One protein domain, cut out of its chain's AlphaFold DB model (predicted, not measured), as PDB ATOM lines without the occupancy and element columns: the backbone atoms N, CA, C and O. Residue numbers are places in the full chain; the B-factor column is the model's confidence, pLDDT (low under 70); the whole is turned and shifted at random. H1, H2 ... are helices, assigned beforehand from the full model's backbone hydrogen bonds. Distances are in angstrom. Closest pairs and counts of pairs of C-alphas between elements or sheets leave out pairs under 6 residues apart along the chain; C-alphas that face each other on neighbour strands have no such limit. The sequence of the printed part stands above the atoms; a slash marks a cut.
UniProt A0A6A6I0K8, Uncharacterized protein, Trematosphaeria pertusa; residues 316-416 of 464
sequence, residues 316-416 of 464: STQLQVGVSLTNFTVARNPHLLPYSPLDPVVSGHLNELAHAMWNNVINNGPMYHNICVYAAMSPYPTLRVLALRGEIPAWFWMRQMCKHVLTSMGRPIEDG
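What this domain is: This is residues 316 to 416 of the 464 residues of an uncharacterized protein of Trematosphaeria pertusa (UniProt A0A6A6I0K8). A rounded cluster of crossed helices is built round H5, which runs through the middle; H1 and H2 cross it and pack on each other, H3 makes a corner with its first residues, and H4 is set off beyond that same end. The long link before H2 is tied to the last printed residues by a short parallel pairing, residues 345 to 346 with 413 to 414. The printed part has 101 residues with five named helices, H1 to H5 in order, and no named strand: all helix. It is compact, with a radius of gyration of the C-alphas of 13.2 A and spans of 36 by 29 by 24 A.

Where its parts are: H1, residues 316 to 332, begins at C-alpha 316 (15.367, 12.291, 34.424) and is 24.2 A long. H2 is residues 347 to 362, 22.7 A; H3 is residues 365 to 376; H4 is residues 380 to 389. H5, residues 393 to 408, 22.6 A, ends at C-alpha 408 (26.930, 19.585, 39.245).

How they stand to each other: H2 and H5 are the hubs and touch, closest at the C-alphas of Ala 354 and Arg 399, 4.9 A, at a steep tilt of 61 degrees, opposite ways. H1 touches H5 with residues 319 to 326 alone, closest at the C-alphas of Gly 322 and Met 401, 5.2 A, about perpendicular at 81 degrees. With residues 325 to 330 alone H1 touches H2, the C-alphas of Thr 329 and Met 357 being closest, 5.9 A. H3 touches H5, about perpendicular at 89 degrees, closest at the C-alphas of Ala 375 and Ala 394, 5.0 A. H2 and H3 only just touch, only at the corner, with 3 pairs of C-alphas within 8 A. H4 is close to H5 but not clearly touching, and apart from H1 and H2. In H1 to H5 every O i to N i+4 pair is within hydrogen-bond range.

The domain as a whole: The farthest C-alphas, Ser 340 and Tyr 380, are 37.5 A apart. The printed part has no cut. The link from H1 to H2, 14 residues, is long; the others are tight. No printed residue is under 70 in pLDDT.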
ATOM      1  N   SER A 316      15.622  11.424  33.266       89.62
ATOM      2  CA  SER A 316      15.367  12.291  34.424       89.62
ATOM      3  C   SER A 316      15.095  11.510  35.715       89.62
ATOM      4  O   SER A 316      15.604  11.890  36.767       89.62
ATOM      5  N   THR A 317      14.360  10.394  35.656       91.38
ATOM      6  CA  THR A 317      14.099   9.544  36.830       91.38
ATOM      7  C   THR A 317      15.365   8.830  37.295       91.38
ATOM      8  O   THR A 317      15.628   8.778  38.495       91.38
ATOM      9  N   GLN A 318      16.186   8.334  36.361       91.88
ATOM     10  CA  GLN A 318      17.477   7.719  36.691       91.88
ATOM     11  C   GLN A 318      18.396   8.719  37.405       91.88
ATOM     12  O   GLN A 318      18.954   8.412  38.459       91.88
ATOM     13  N   LEU A 319      18.484   9.941  36.868       93.06
ATOM     14  CA  LEU A 319      19.263  11.026  37.454       93.06
ATOM     15  C   LEU A 319      18.753  11.407  38.849       93.06
ATOM     16  O   LEU A 319      19.559  11.537  39.764       93.06
ATOM     17  N   GLN A 320      17.437  11.531  39.046       95.38
ATOM     18  CA  GLN A 320      16.855  11.861  40.351       95.38
ATOM     19  C   GLN A 320      17.204  10.812  41.419       95.38
ATOM     20  O   GLN A 320      17.602  11.179  42.523       95.38
ATOM     21  N   VAL A 321      17.137   9.516  41.086       94.62
ATOM     22  CA  VAL A 321      17.576   8.434  41.988       94.62
ATOM     23  C   VAL A 321      19.075   8.546  42.289       94.62
ATOM     24  O   VAL A 321      19.475   8.423  43.448       94.62
ATOM     25  N   GLY A 322      19.901   8.834  41.277       95.12
ATOM     26  CA  GLY A 322      21.342   9.060  41.428       95.12
ATOM     27  C   GLY A 322      21.685  10.239  42.349       95.12
ATOM     28  O   GLY A 322      22.525  10.090  43.239       95.12
ATOM     29  N   VAL A 323      21.000  11.378  42.190       96.81
ATOM     30  CA  VAL A 323      21.117  12.575  43.046       96.81
ATOM     31  C   VAL A 323      20.747  12.242  44.490       96.81
ATOM     32  O   VAL A 323      21.551  12.466  45.394       96.81
ATOM     33  N   SER A 324      19.563  11.662  44.720       96.50
ATOM     34  CA  SER A 324      19.086  11.331  46.069       96.50
ATOM     35  C   SER A 324      20.022  10.358  46.790       96.50
ATOM     36  O   SER A 324      20.365  10.586  47.950       96.50
ATOM     37  N   LEU A 325      20.485   9.309  46.103       96.88
ATOM     38  CA  LEU A 325      21.413   8.322  46.660       96.88
ATOM     39  C   LEU A 325      22.798   8.914  46.947       96.88
ATOM     40  O   LEU A 325      23.384   8.612  47.988       96.88
ATOM     41  N   THR A 326      23.318   9.758  46.052       97.62
ATOM     42  CA  THR A 326      24.619  10.418  46.237       97.62
ATOM     43  C   THR A 326      24.568  11.358  47.437       97.62
ATOM     44  O   THR A 326      25.377  11.216  48.353       97.62
ATOM     45  N   ASN A 327      23.568  12.242  47.498       97.25
ATOM     46  CA  ASN A 327      23.405  13.197  48.595       97.25
ATOM     47  C   ASN A 327      23.222  12.489  49.945       97.25
ATOM     48  O   ASN A 327      23.877  12.854  50.919       97.25
ATOM     49  N   PHE A 328      22.402  11.432  50.001       97.06
ATOM     50  CA  PHE A 328      22.245  10.609  51.204       97.06
ATOM     51  C   PHE A 328      23.560   9.941  51.632       97.06
ATOM     52  O   PHE A 328      23.911   9.944  52.811       97.06
ATOM     53  N   THR A 329      24.313   9.387  50.677       97.62
ATOM     54  CA  THR A 329      25.569   8.679  50.967       97.62
ATOM     55  C   THR A 329      26.660   9.632  51.456       97.62
ATOM     56  O   THR A 329      27.342   9.298  52.423       97.62
ATOM     57  N   VAL A 330      26.777  10.819  50.851       97.12
ATOM     58  CA  VAL A 330      27.695  11.890  51.274       97.12
ATOM     59  C   VAL A 330      27.309  12.434  52.650       97.12
ATOM     60  O   VAL A 330      28.172  12.549  53.515       97.12
ATOM     61  N   ALA A 331      26.023  12.700  52.902       97.12
ATOM     62  CA  ALA A 331      25.553  13.177  54.206       97.12
ATOM     63  C   ALA A 331      25.822  12.165  55.336       97.12
ATOM     64  O   ALA A 331      26.139  12.557  56.457       97.12
ATOM     65  N   ARG A 332      25.726  10.861  55.042       97.50
ATOM     66  CA  ARG A 332      26.022   9.782  55.998       97.50
ATOM     67  C   ARG A 332      27.524   9.528  56.183       97.50
ATOM     68  O   ARG A 332      27.922   9.086  57.255       97.50
ATOM     69  N   ASN A 333      28.345   9.785  55.164       97.56
ATOM     70  CA  ASN A 333      29.780   9.481  55.155       97.56
ATOM     71  C   ASN A 333      30.595  10.680  54.618       97.56
ATOM     72  O   ASN A 333      31.213  10.580  53.556       97.56
ATOM     73  N   PRO A 334      30.623  11.825  55.329       97.06
ATOM     74  CA  PRO A 334      31.259  13.049  54.827       97.06
ATOM     75  C   PRO A 334      32.777  12.915  54.630       97.06
ATOM     76  O   PRO A 334      33.354  13.645  53.834       97.06
ATOM     77  N   HIS A 335      33.413  11.953  55.307       97.19
ATOM     78  CA  HIS A 335      34.841  11.643  55.192       97.19
ATOM     79  C   HIS A 335      35.245  11.000  53.850       97.19
ATOM     80  O   HIS A 335      36.435  10.895  53.579       97.19
ATOM     81  N   LEU A 336      34.285  10.569  53.018       97.50
ATOM     82  CA  LEU A 336      34.549  10.022  51.675       97.50
ATOM     83  C   LEU A 336      34.791  11.111  50.616       97.50
ATOM     84  O   LEU A 336      35.031  10.804  49.448       97.50
ATOM     85  N   LEU A 337      34.686  12.385  50.999       97.62
ATOM     86  CA  LEU A 337      35.059  13.524  50.172       97.62
ATOM     87  C   LEU A 337      36.288  14.228  50.756       97.62
ATOM     88  O   LEU A 337      36.449  14.254  51.979       97.62
ATOM     89  N   PRO A 338      37.104  14.882  49.908       97.38
ATOM     90  CA  PRO A 338      38.119  15.813  50.376       97.38
ATOM     91  C   PRO A 338      37.528  16.866  51.322       97.38
ATOM     92  O   PRO A 338      36.434  17.397  51.083       97.38
ATOM     93  N   TYR A 339      38.277  17.168  52.386       96.50
ATOM     94  CA  TYR A 339      37.876  18.119  53.425       96.50
ATOM     95  C   TYR A 339      37.639  19.524  52.852       96.50
ATOM     96  O   TYR A 339      36.636  20.168  53.161       96.50
ATOM     97  N   SER A 340      38.532  19.983  51.971       96.31
ATOM     98  CA  SER A 340      38.340  21.217  51.214       96.31
ATOM     99  C   SER A 340      37.406  20.977  50.018       96.31
ATOM    100  O   SER A 340      37.581  20.000  49.286       96.31
ATOM    101  N   PRO A 341      36.442  21.872  49.738       94.69
ATOM    102  CA  PRO A 341      35.639  21.808  48.516       94.69
ATOM    103  C   PRO A 341      36.436  22.148  47.245       94.69
ATOM    104  O   PRO A 341      35.942  21.885  46.151       94.69
ATOM    105  N   LEU A 342      37.639  22.723  47.385       96.06
ATOM    106  CA  LEU A 342      38.540  23.055  46.277       96.06
ATOM    107  C   LEU A 342      39.453  21.884  45.881       96.06
ATOM    108  O   LEU A 342      39.998  21.894  44.778       96.06
ATOM    109  N   ASP A 343      39.620  20.888  46.753       97.81
ATOM    110  CA  ASP A 343      40.481  19.737  46.478       97.81
ATOM    111  C   ASP A 343      39.780  18.770  45.502       97.81
ATOM    112  O   ASP A 343      38.577  18.505  45.640       97.81
ATOM    113  N   PRO A 344      40.502  18.208  44.514       97.88
ATOM    114  CA  PRO A 344      39.907  17.346  43.504       97.88
ATOM    115  C   PRO A 344      39.410  16.019  44.087       97.88
ATOM    116  O   PRO A 344      40.123  15.284  44.776       97.88
ATOM    117  N   VAL A 345      38.185  15.646  43.721       98.19
ATOM    118  CA  VAL A 345      37.652  14.306  43.973       98.19
ATOM    119  C   VAL A 345      38.317  13.332  42.998       98.19
ATOM    120  O   VAL A 345      37.862  13.148  41.867       98.19
ATOM    121  N   VAL A 346      39.427  12.727  43.424       97.94
ATOM    122  CA  VAL A 346      40.136  11.702  42.638       97.94
ATOM    123  C   VAL A 346      39.325  10.405  42.472       97.94
ATOM    124  O   VAL A 346      38.384  10.131  43.221       97.94
ATOM    125  N   SER A 347      39.744   9.556  41.525       97.25
ATOM    126  CA  SER A 347      39.126   8.247  41.221       97.25
ATOM    127  C   SER A 347      38.877   7.347  42.447       97.25
ATOM    128  O   SER A 347      37.914   6.581  42.432       97.25
ATOM    129  N   GLY A 348      39.721   7.427  43.486       97.50
ATOM    130  CA  GLY A 348      39.583   6.661  44.733       97.50
ATOM    131  C   GLY A 348      38.307   7.002  45.505       97.50
ATOM    132  O   GLY A 348      37.480   6.121  45.729       97.50
ATOM    133  N   HIS A 349      38.079   8.289  45.787       97.94
ATOM    134  CA  HIS A 349      36.858   8.775  46.444       97.94
ATOM    135  C   HIS A 349      35.583   8.358  45.690       97.94
ATOM    136  O   HIS A 349      34.596   7.953  46.300       97.94
ATOM    137  N   LEU A 350      35.599   8.403  44.349       98.06
ATOM    138  CA  LEU A 350      34.464   7.959  43.527       98.06
ATOM    139  C   LEU A 350      34.178   6.457  43.684       98.06
ATOM    140  O   LEU A 350      33.013   6.056  43.671       98.06
ATOM    141  N   ASN A 351      35.215   5.629  43.839       97.38
ATOM    142  CA  ASN A 351      35.059   4.195  44.083       97.38
ATOM    143  C   ASN A 351      34.483   3.939  45.484       97.38
ATOM    144  O   ASN A 351      33.529   3.175  45.623       97.38
ATOM    145  N   GLU A 352      35.024   4.594  46.514       98.00
ATOM    146  CA  GLU A 352      34.558   4.462  47.901       98.00
ATOM    147  C   GLU A 352      33.109   4.933  48.068       98.00
ATOM    148  O   GLU A 352      32.294   4.226  48.663       98.00
ATOM    149  N   LEU A 353      32.744   6.066  47.458       98.06
ATOM    150  CA  LEU A 353      31.361   6.531  47.397       98.06
ATOM    151  C   LEU A 353      30.454   5.522  46.687       98.06
ATOM    152  O   LEU A 353      29.390   5.210  47.213       98.06
ATOM    153  N   ALA A 354      30.868   4.951  45.551       97.81
ATOM    154  CA  ALA A 354      30.087   3.923  44.859       97.81
ATOM    155  C   ALA A 354      29.899   2.649  45.709       97.81
ATOM    156  O   ALA A 354      28.819   2.053  45.690       97.81
ATOM    157  N   HIS A 355      30.892   2.254  46.514       97.44
ATOM    158  CA  HIS A 355      30.752   1.166  47.491       97.44
ATOM    159  C   HIS A 355      29.811   1.533  48.651       97.44
ATOM    160  O   HIS A 355      28.963   0.727  49.033       97.44
ATOM    161  N   ALA A 356      29.895   2.751  49.188       97.75
ATOM    162  CA  ALA A 356      28.987   3.222  50.232       97.75
ATOM    163  C   ALA A 356      27.534   3.338  49.724       97.75
ATOM    164  O   ALA A 356      26.599   2.945  50.426       97.75
ATOM    165  N   MET A 357      27.341   3.782  48.476       97.62
ATOM    166  CA  MET A 357      26.055   3.759  47.773       97.62
ATOM    167  C   MET A 357      25.535   2.322  47.643       97.62
ATOM    168  O   MET A 357      24.398   2.063  48.025       97.62
ATOM    169  N   TRP A 358      26.365   1.373  47.195       96.81
ATOM    170  CA  TRP A 358      25.997  -0.048  47.085       96.81
ATOM    171  C   TRP A 358      25.518  -0.631  48.416       96.81
ATOM    172  O   TRP A 358      24.466  -1.269  48.475       96.81
ATOM    173  N   ASN A 359      26.232  -0.339  49.504       96.19
ATOM    174  CA  ASN A 359      25.868  -0.780  50.848       96.19
ATOM    175  C   ASN A 359      24.549  -0.151  51.329       96.19
ATOM    176  O   ASN A 359      23.732  -0.834  51.944       96.19
ATOM    177  N   ASN A 360      24.290   1.125  51.024       95.25
ATOM    178  CA  ASN A 360      22.991   1.751  51.298       95.25
ATOM    179  C   ASN A 360      21.855   1.100  50.479       95.25
ATOM    180  O   ASN A 360      20.746   0.936  50.984       95.25
ATOM    181  N   VAL A 361      22.142   0.695  49.239       95.94
ATOM    182  CA  VAL A 361      21.182   0.133  48.276       95.94
ATOM    183  C   VAL A 361      20.823  -1.325  48.567       95.94
ATOM    184  O   VAL A 361      19.646  -1.665  48.510       95.94
ATOM    185  N   ILE A 362      21.781  -2.187  48.929       94.25
ATOM    186  CA  ILE A 362      21.516  -3.601  49.277       94.25
ATOM    187  C   ILE A 362      20.521  -3.715  50.440       94.25
ATOM    188  O   ILE A 362      19.659  -4.591  50.442       94.25
ATOM    189  N   ASN A 363      20.592  -2.789  51.398       91.81
ATOM    190  CA  ASN A 363      19.671  -2.723  52.533       91.81
ATOM    191  C   ASN A 363      18.264  -2.195  52.161       91.81
ATOM    192  O   ASN A 363      17.388  -2.126  53.021       91.81
ATOM    193  N   ASN A 364      18.021  -1.832  50.896       90.88
ATOM    194  CA  ASN A 364      16.754  -1.308  50.387       90.88
ATOM    195  C   ASN A 364      16.351  -2.037  49.086       90.88
ATOM    196  O   ASN A 364      16.641  -1.593  47.976       90.88
ATOM    197  N   GLY A 365      15.658  -3.173  49.227       89.06
ATOM    198  CA  GLY A 365      15.307  -4.075  48.117       89.06
ATOM    199  C   GLY A 365      14.678  -3.412  46.872       89.06
ATOM    200  O   GLY A 365      15.144  -3.683  45.762       89.06
ATOM    201  N   PRO A 366      13.668  -2.525  47.000       92.44
ATOM    202  CA  PRO A 366      13.110  -1.795  45.855       92.44
ATOM    203  C   PRO A 366      14.143  -0.922  45.129       92.44
ATOM    204  O   PRO A 366      14.173  -0.875  43.898       92.44
ATOM    205  N   MET A 367      15.023  -0.259  45.880       92.81
ATOM    206  CA  MET A 367      16.083   0.585  45.330       92.81
ATOM    207  C   MET A 367      17.164  -0.242  44.621       92.81
ATOM    208  O   MET A 367      17.600   0.126  43.530       92.81
ATOM    209  N   TYR A 368      17.534  -1.391  45.196       93.88
ATOM    210  CA  TYR A 368      18.432  -2.372  44.581       93.88
ATOM    211  C   TYR A 368      17.913  -2.859  43.227       93.88
ATOM    212  O   TYR A 368      18.665  -2.881  42.251       93.88
ATOM    213  N   HIS A 369      16.621  -3.193  43.137       94.38
ATOM    214  CA  HIS A 369      16.012  -3.614  41.876       94.38
ATOM    215  C   HIS A 369      16.102  -2.516  40.806       94.38
ATOM    216  O   HIS A 369      16.597  -2.772  39.709       94.38
ATOM    217  N   ASN A 370      15.704  -1.282  41.138       93.44
ATOM    218  CA  ASN A 370      15.735  -0.156  40.199       93.44
ATOM    219  C   ASN A 370      17.150   0.127  39.668       93.44
ATOM    220  O   ASN A 370      17.328   0.318  38.468       93.44
ATOM    221  N   ILE A 371      18.163   0.100  40.536       95.25
ATOM    222  CA  ILE A 371      19.556   0.360  40.143       95.25
ATOM    223  C   ILE A 371      20.112  -0.773  39.273       95.25
ATOM    224  O   ILE A 371      20.799  -0.498  38.291       95.25
ATOM    225  N   CYS A 372      19.761  -2.032  39.555       95.00
ATOM    226  CA  CYS A 372      20.085  -3.150  38.668       95.00
ATOM    227  C   CYS A 372      19.442  -2.990  37.276       95.00
ATOM    228  O   CYS A 372      20.103  -3.251  36.271       95.00
ATOM    229  N   VAL A 373      18.192  -2.514  37.198       94.56
ATOM    230  CA  VAL A 373      17.507  -2.231  35.923       94.56
ATOM    231  C   VAL A 373      18.198  -1.097  35.158       94.56
ATOM    232  O   VAL A 373      18.505  -1.266  33.979       94.56
ATOM    233  N   TYR A 374      18.512   0.029  35.808       94.44
ATOM    234  CA  TYR A 374      19.206   1.154  35.159       94.44
ATOM    235  C   TYR A 374      20.602   0.764  34.669       94.44
ATOM    236  O   TYR A 374      21.010   1.131  33.570       94.44
ATOM    237  N   ALA A 375      21.315  -0.049  35.444       94.19
ATOM    238  CA  ALA A 375      22.611  -0.574  35.054       94.19
ATOM    239  C   ALA A 375      22.531  -1.531  33.854       94.19
ATOM    240  O   ALA A 375      23.369  -1.447  32.956       94.19
ATOM    241  N   ALA A 376      21.511  -2.393  33.794       93.69
ATOM    242  CA  ALA A 376      21.262  -3.274  32.653       93.69
ATOM    243  C   ALA A 376      20.865  -2.514  31.371       93.69
ATOM    244  O   ALA A 376      21.066  -3.028  30.273       93.69
ATOM    245  N   MET A 377      20.355  -1.281  31.493       93.44
ATOM    246  CA  MET A 377      20.109  -0.368  30.365       93.44
ATOM    247  C   MET A 377      21.381   0.317  29.827       93.44
ATOM    248  O   MET A 377      21.289   1.085  28.867       93.44
ATOM    249  N   SER A 378      22.562   0.069  30.408       92.88
ATOM    250  CA  SER A 378      23.825   0.631  29.904       92.88
ATOM    251  C   SER A 378      24.106   0.187  28.458       92.88
ATOM    252  O   SER A 378      23.765  -0.939  28.087       92.88
ATOM    253  N   PRO A 379      24.775   1.016  27.632       92.81
ATOM    254  CA  PRO A 379      25.132   0.637  26.268       92.81
ATOM    255  C   PRO A 379      25.914  -0.680  26.213       92.81
ATOM    256  O   PRO A 379      26.791  -0.944  27.033       92.81
ATOM    257  N   TYR A 380      25.640  -1.503  25.202       90.69
ATOM    258  CA  TYR A 380      26.281  -2.813  25.061       90.69
ATOM    259  C   TYR A 380      27.832  -2.779  25.027       90.69
ATOM    260  O   TYR A 380      28.433  -3.667  25.632       90.69
ATOM    261  N   PRO A 381      28.511  -1.770  24.429       90.25
ATOM    262  CA  PRO A 381      29.963  -1.613  24.572       90.25
ATOM    263  C   PRO A 381      30.402  -1.436  26.033       90.25
ATOM    264  O   PRO A 381      31.307  -2.128  26.484       90.25
ATOM    265  N   THR A 382      29.702  -0.594  26.801       91.50
ATOM    266  CA  THR A 382      29.929  -0.392  28.242       91.50
ATOM    267  C   THR A 382      29.776  -1.704  29.013       91.50
ATOM    268  O   THR A 382      30.641  -2.049  29.810       91.50
ATOM    269  N   LEU A 383      28.724  -2.485  28.736       93.38
ATOM    270  CA  LEU A 383      28.513  -3.793  29.373       93.38
ATOM    271  C   LEU A 383      29.618  -4.809  29.034       93.38
ATOM    272  O   LEU A 383      29.980  -5.609  29.893       93.38
ATOM    273  N   ARG A 384      30.188  -4.769  27.820       91.31
ATOM    274  CA  ARG A 384      31.360  -5.589  27.463       91.31
ATOM    275  C   ARG A 384      32.610  -5.171  28.235       91.31
ATOM    276  O   ARG A 384      33.296  -6.048  28.749       91.31
ATOM    277  N   VAL A 385      32.884  -3.868  28.341       92.94
ATOM    278  CA  VAL A 385      34.027  -3.338  29.113       92.94
ATOM    279  C   VAL A 385      33.924  -3.764  30.576       92.94
ATOM    280  O   VAL A 385      34.891  -4.262  31.142       92.94
ATOM    281  N   LEU A 386      32.734  -3.650  31.166       94.19
ATOM    282  CA  LEU A 386      32.469  -4.086  32.537       94.19
ATOM    283  C   LEU A 386      32.685  -5.592  32.719       94.19
ATOM    284  O   LEU A 386      33.354  -5.995  33.667       94.19
ATOM    285  N   ALA A 387      32.190  -6.414  31.789       92.38
ATOM    286  CA  ALA A 387      32.387  -7.862  31.825       92.38
ATOM    287  C   ALA A 387      33.872  -8.257  31.719       92.38
ATOM    288  O   ALA A 387      34.327  -9.089  32.498       92.38
ATOM    289  N   LEU A 388      34.634  -7.628  30.815       92.25
ATOM    290  CA  LEU A 388      36.080  -7.843  30.669       92.25
ATOM    291  C   LEU A 388      36.851  -7.475  31.947       92.25
ATOM    292  O   LEU A 388      37.777  -8.174  32.341       92.25
ATOM    293  N   ARG A 389      36.438  -6.398  32.624       92.88
ATOM    294  CA  ARG A 389      37.051  -5.916  33.871       92.88
ATOM    295  C   ARG A 389      36.575  -6.651  35.131       92.88
ATOM    296  O   ARG A 389      37.088  -6.378  36.212       92.88
ATOM    297  N   GLY A 390      35.581  -7.538  35.022       93.88
ATOM    298  CA  GLY A 390      34.928  -8.172  36.175       93.88
ATOM    299  C   GLY A 390      34.131  -7.200  37.060       93.88
ATOM    300  O   GLY A 390      33.870  -7.499  38.225       93.88
ATOM    301  N   GLU A 391      33.751  -6.030  36.541       94.31
ATOM    302  CA  GLU A 391      33.055  -4.979  37.289       94.31
ATOM    303  C   GLU A 391      31.526  -5.153  37.237       94.31
ATOM    304  O   GLU A 391      30.936  -5.432  36.192       94.31
ATOM    305  N   ILE A 392      30.851  -4.937  38.372       95.50
ATOM    306  CA  ILE A 392      29.386  -5.036  38.465       95.50
ATOM    307  C   ILE A 392      28.748  -3.797  37.803       95.50
ATOM    308  O   ILE A 392      29.006  -2.679  38.261       95.50
ATOM    309  N   PRO A 393      27.840  -3.941  36.812       95.38
ATOM    310  CA  PRO A 393      27.224  -2.793  36.143       95.38
ATOM    311  C   PRO A 393      26.506  -1.818  37.084       95.38
ATOM    312  O   PRO A 393      26.553  -0.609  36.872       95.38
ATOM    313  N   ALA A 394      25.874  -2.323  38.149       95.81
ATOM    314  CA  ALA A 394      25.217  -1.498  39.163       95.81
ATOM    315  C   ALA A 394      26.200  -0.591  39.921       95.81
ATOM    316  O   ALA A 394      25.920   0.593  40.112       95.81
ATOM    317  N   TRP A 395      27.372  -1.117  40.292       96.19
ATOM    318  CA  TRP A 395      28.443  -0.336  40.916       96.19
ATOM    319  C   TRP A 395      28.952   0.759  39.973       96.19
ATOM    320  O   TRP A 395      29.035   1.924  40.367       96.19
ATOM    321  N   PHE A 396      29.185   0.419  38.702       96.44
ATOM    322  CA  PHE A 396      29.607   1.389  37.693       96.44
ATOM    323  C   PHE A 396      28.573   2.500  37.478       96.44
ATOM    324  O   PHE A 396      28.931   3.678  37.467       96.44
ATOM    325  N   TRP A 397      27.289   2.152  37.359       96.44
ATOM    326  CA  TRP A 397      26.213   3.133  37.208       96.44
ATOM    327  C   TRP A 397      26.186   4.117  38.388       96.44
ATOM    328  O   TRP A 397      26.174   5.331  38.176       96.44
ATOM    329  N   MET A 398      26.282   3.621  39.628       97.62
ATOM    330  CA  MET A 398      26.346   4.474  40.823       97.62
ATOM    331  C   MET A 398      27.579   5.383  40.818       97.62
ATOM    332  O   MET A 398      27.452   6.569  41.112       97.62
ATOM    333  N   ARG A 399      28.747   4.870  40.412       97.56
ATOM    334  CA  ARG A 399      29.983   5.651  40.257       97.56
ATOM    335  C   ARG A 399      29.816   6.809  39.267       97.56
ATOM    336  O   ARG A 399      30.225   7.933  39.565       97.56
ATOM    337  N   GLN A 400      29.185   6.563  38.116       96.81
ATOM    338  CA  GLN A 400      28.912   7.607  37.120       96.81
ATOM    339  C   GLN A 400      27.887   8.634  37.623       96.81
ATOM    340  O   GLN A 400      28.072   9.831  37.400       96.81
ATOM    341  N   MET A 401      26.851   8.203  38.351       96.88
ATOM    342  CA  MET A 401      25.911   9.127  38.999       96.88
ATOM    343  C   MET A 401      26.616  10.003  40.039       96.88
ATOM    344  O   MET A 401      26.464  11.220  39.997       96.88
ATOM    345  N   CYS A 402      27.457   9.420  40.898       97.38
ATOM    346  CA  CYS A 402      28.263  10.157  41.872       97.38
ATOM    347  C   CYS A 402      29.098  11.252  41.201       97.38
ATOM    348  O   CYS A 402      29.021  12.422  41.574       97.38
ATOM    349  N   LYS A 403      29.842  10.884  40.151       97.62
ATOM    350  CA  LYS A 403      30.655  11.804  39.351       97.62
ATOM    351  C   LYS A 403      29.828  12.955  38.773       97.62
ATOM    352  O   LYS A 403      30.228  14.111  38.900       97.62
ATOM    353  N   HIS A 404      28.676  12.657  38.169       97.19
ATOM    354  CA  HIS A 404      27.791  13.673  37.599       97.19
ATOM    355  C   HIS A 404      27.257  14.637  38.672       97.19
ATOM    356  O   HIS A 404      27.342  15.852  38.506       97.19
ATOM    357  N   VAL A 405      26.775  14.106  39.800       97.06
ATOM    358  CA  VAL A 405      26.225  14.899  40.910       97.06
ATOM    359  C   VAL A 405      27.301  15.790  41.537       97.06
ATOM    360  O   VAL A 405      27.083  16.990  41.690       97.06
ATOM    361  N   LEU A 406      28.493  15.257  41.819       97.00
ATOM    362  CA  LEU A 406      29.613  16.033  42.368       97.00
ATOM    363  C   LEU A 406      30.079  17.139  41.408       97.00
ATOM    364  O   LEU A 406      30.320  18.260  41.854       97.00
ATOM    365  N   THR A 407      30.111  16.858  40.099       97.44
ATOM    366  CA  THR A 407      30.388  17.872  39.064       97.44
ATOM    367  C   THR A 407      29.318  18.970  39.068       97.44
ATOM    368  O   THR A 407      29.649  20.150  39.015       97.44
ATOM    369  N   SER A 408      28.033  18.610  39.192       96.69
ATOM    370  CA  SER A 408      26.930  19.585  39.245       96.69
ATOM    371  C   SER A 408      26.938  20.459  40.507       96.69
ATOM    372  O   SER A 408      26.441  21.579  40.479       96.69
ATOM    373  N   MET A 409      27.561  19.984  41.592       95.56
ATOM    374  CA  MET A 409      27.823  20.761  42.811       95.56
ATOM    375  C   MET A 409      29.103  21.615  42.722       95.56
ATOM    376  O   MET A 409      29.551  22.149  43.735       95.56
ATOM    377  N   GLY A 410      29.721  21.724  41.542       96.94
ATOM    378  CA  GLY A 410      30.916  22.536  41.317       96.94
ATOM    379  C   GLY A 410      32.210  21.957  41.897       96.94
ATOM    380  O   GLY A 410      33.204  22.677  41.959       96.94
ATOM    381  N   ARG A 411      32.237  20.682  42.320       97.06
ATOM    382  CA  ARG A 411      33.477  20.065  42.814       97.06
ATOM    383  C   ARG A 411      34.387  19.646  41.651       97.06
ATOM    384  O   ARG A 411      33.900  18.990  40.725       97.06
ATOM    385  N   PRO A 412      35.695  19.955  41.695       97.81
ATOM    386  CA  PRO A 412      36.646  19.455  40.708       97.81
ATOM    387  C   PRO A 412      36.765  17.927  40.809       97.81
ATOM    388  O   PRO A 412      36.863  17.380  41.907       97.81
ATOM    389  N   ILE A 413      36.758  17.227  39.670       98.06
ATOM    390  CA  ILE A 413      36.844  15.758  39.604       98.06
ATOM    391  C   ILE A 413      38.087  15.337  38.820       98.06
ATOM    392  O   ILE A 413      38.240  15.711  37.658       98.06
ATOM    393  N   GLU A 414      38.918  14.474  39.406       97.50
ATOM    394  CA  GLU A 414      40.103  13.911  38.752       97.50
ATOM    395  C   GLU A 414      39.954  12.393  38.552       97.50
ATOM    396  O   GLU A 414      40.422  11.547  39.320       97.50
ATOM    397  N   ASP A 415      39.263  12.024  37.475       96.50
ATOM    398  CA  ASP A 415      38.937  10.625  37.164       96.50
ATOM    399  C   ASP A 415      39.953   9.947  36.216       96.50
ATOM    400  O   ASP A 415      39.647   8.954  35.555       96.50
ATOM    401  N   GLY A 416      41.159  10.518  36.092       94.81
ATOM    402  CA  GLY A 416      42.135  10.160  35.055       94.81
ATOM    403  C   GLY A 416      42.628   8.712  35.124       94.81
ATOM    404  O   GLY A 416      42.736   8.051  34.089       94.81
TER     405      GLY A 416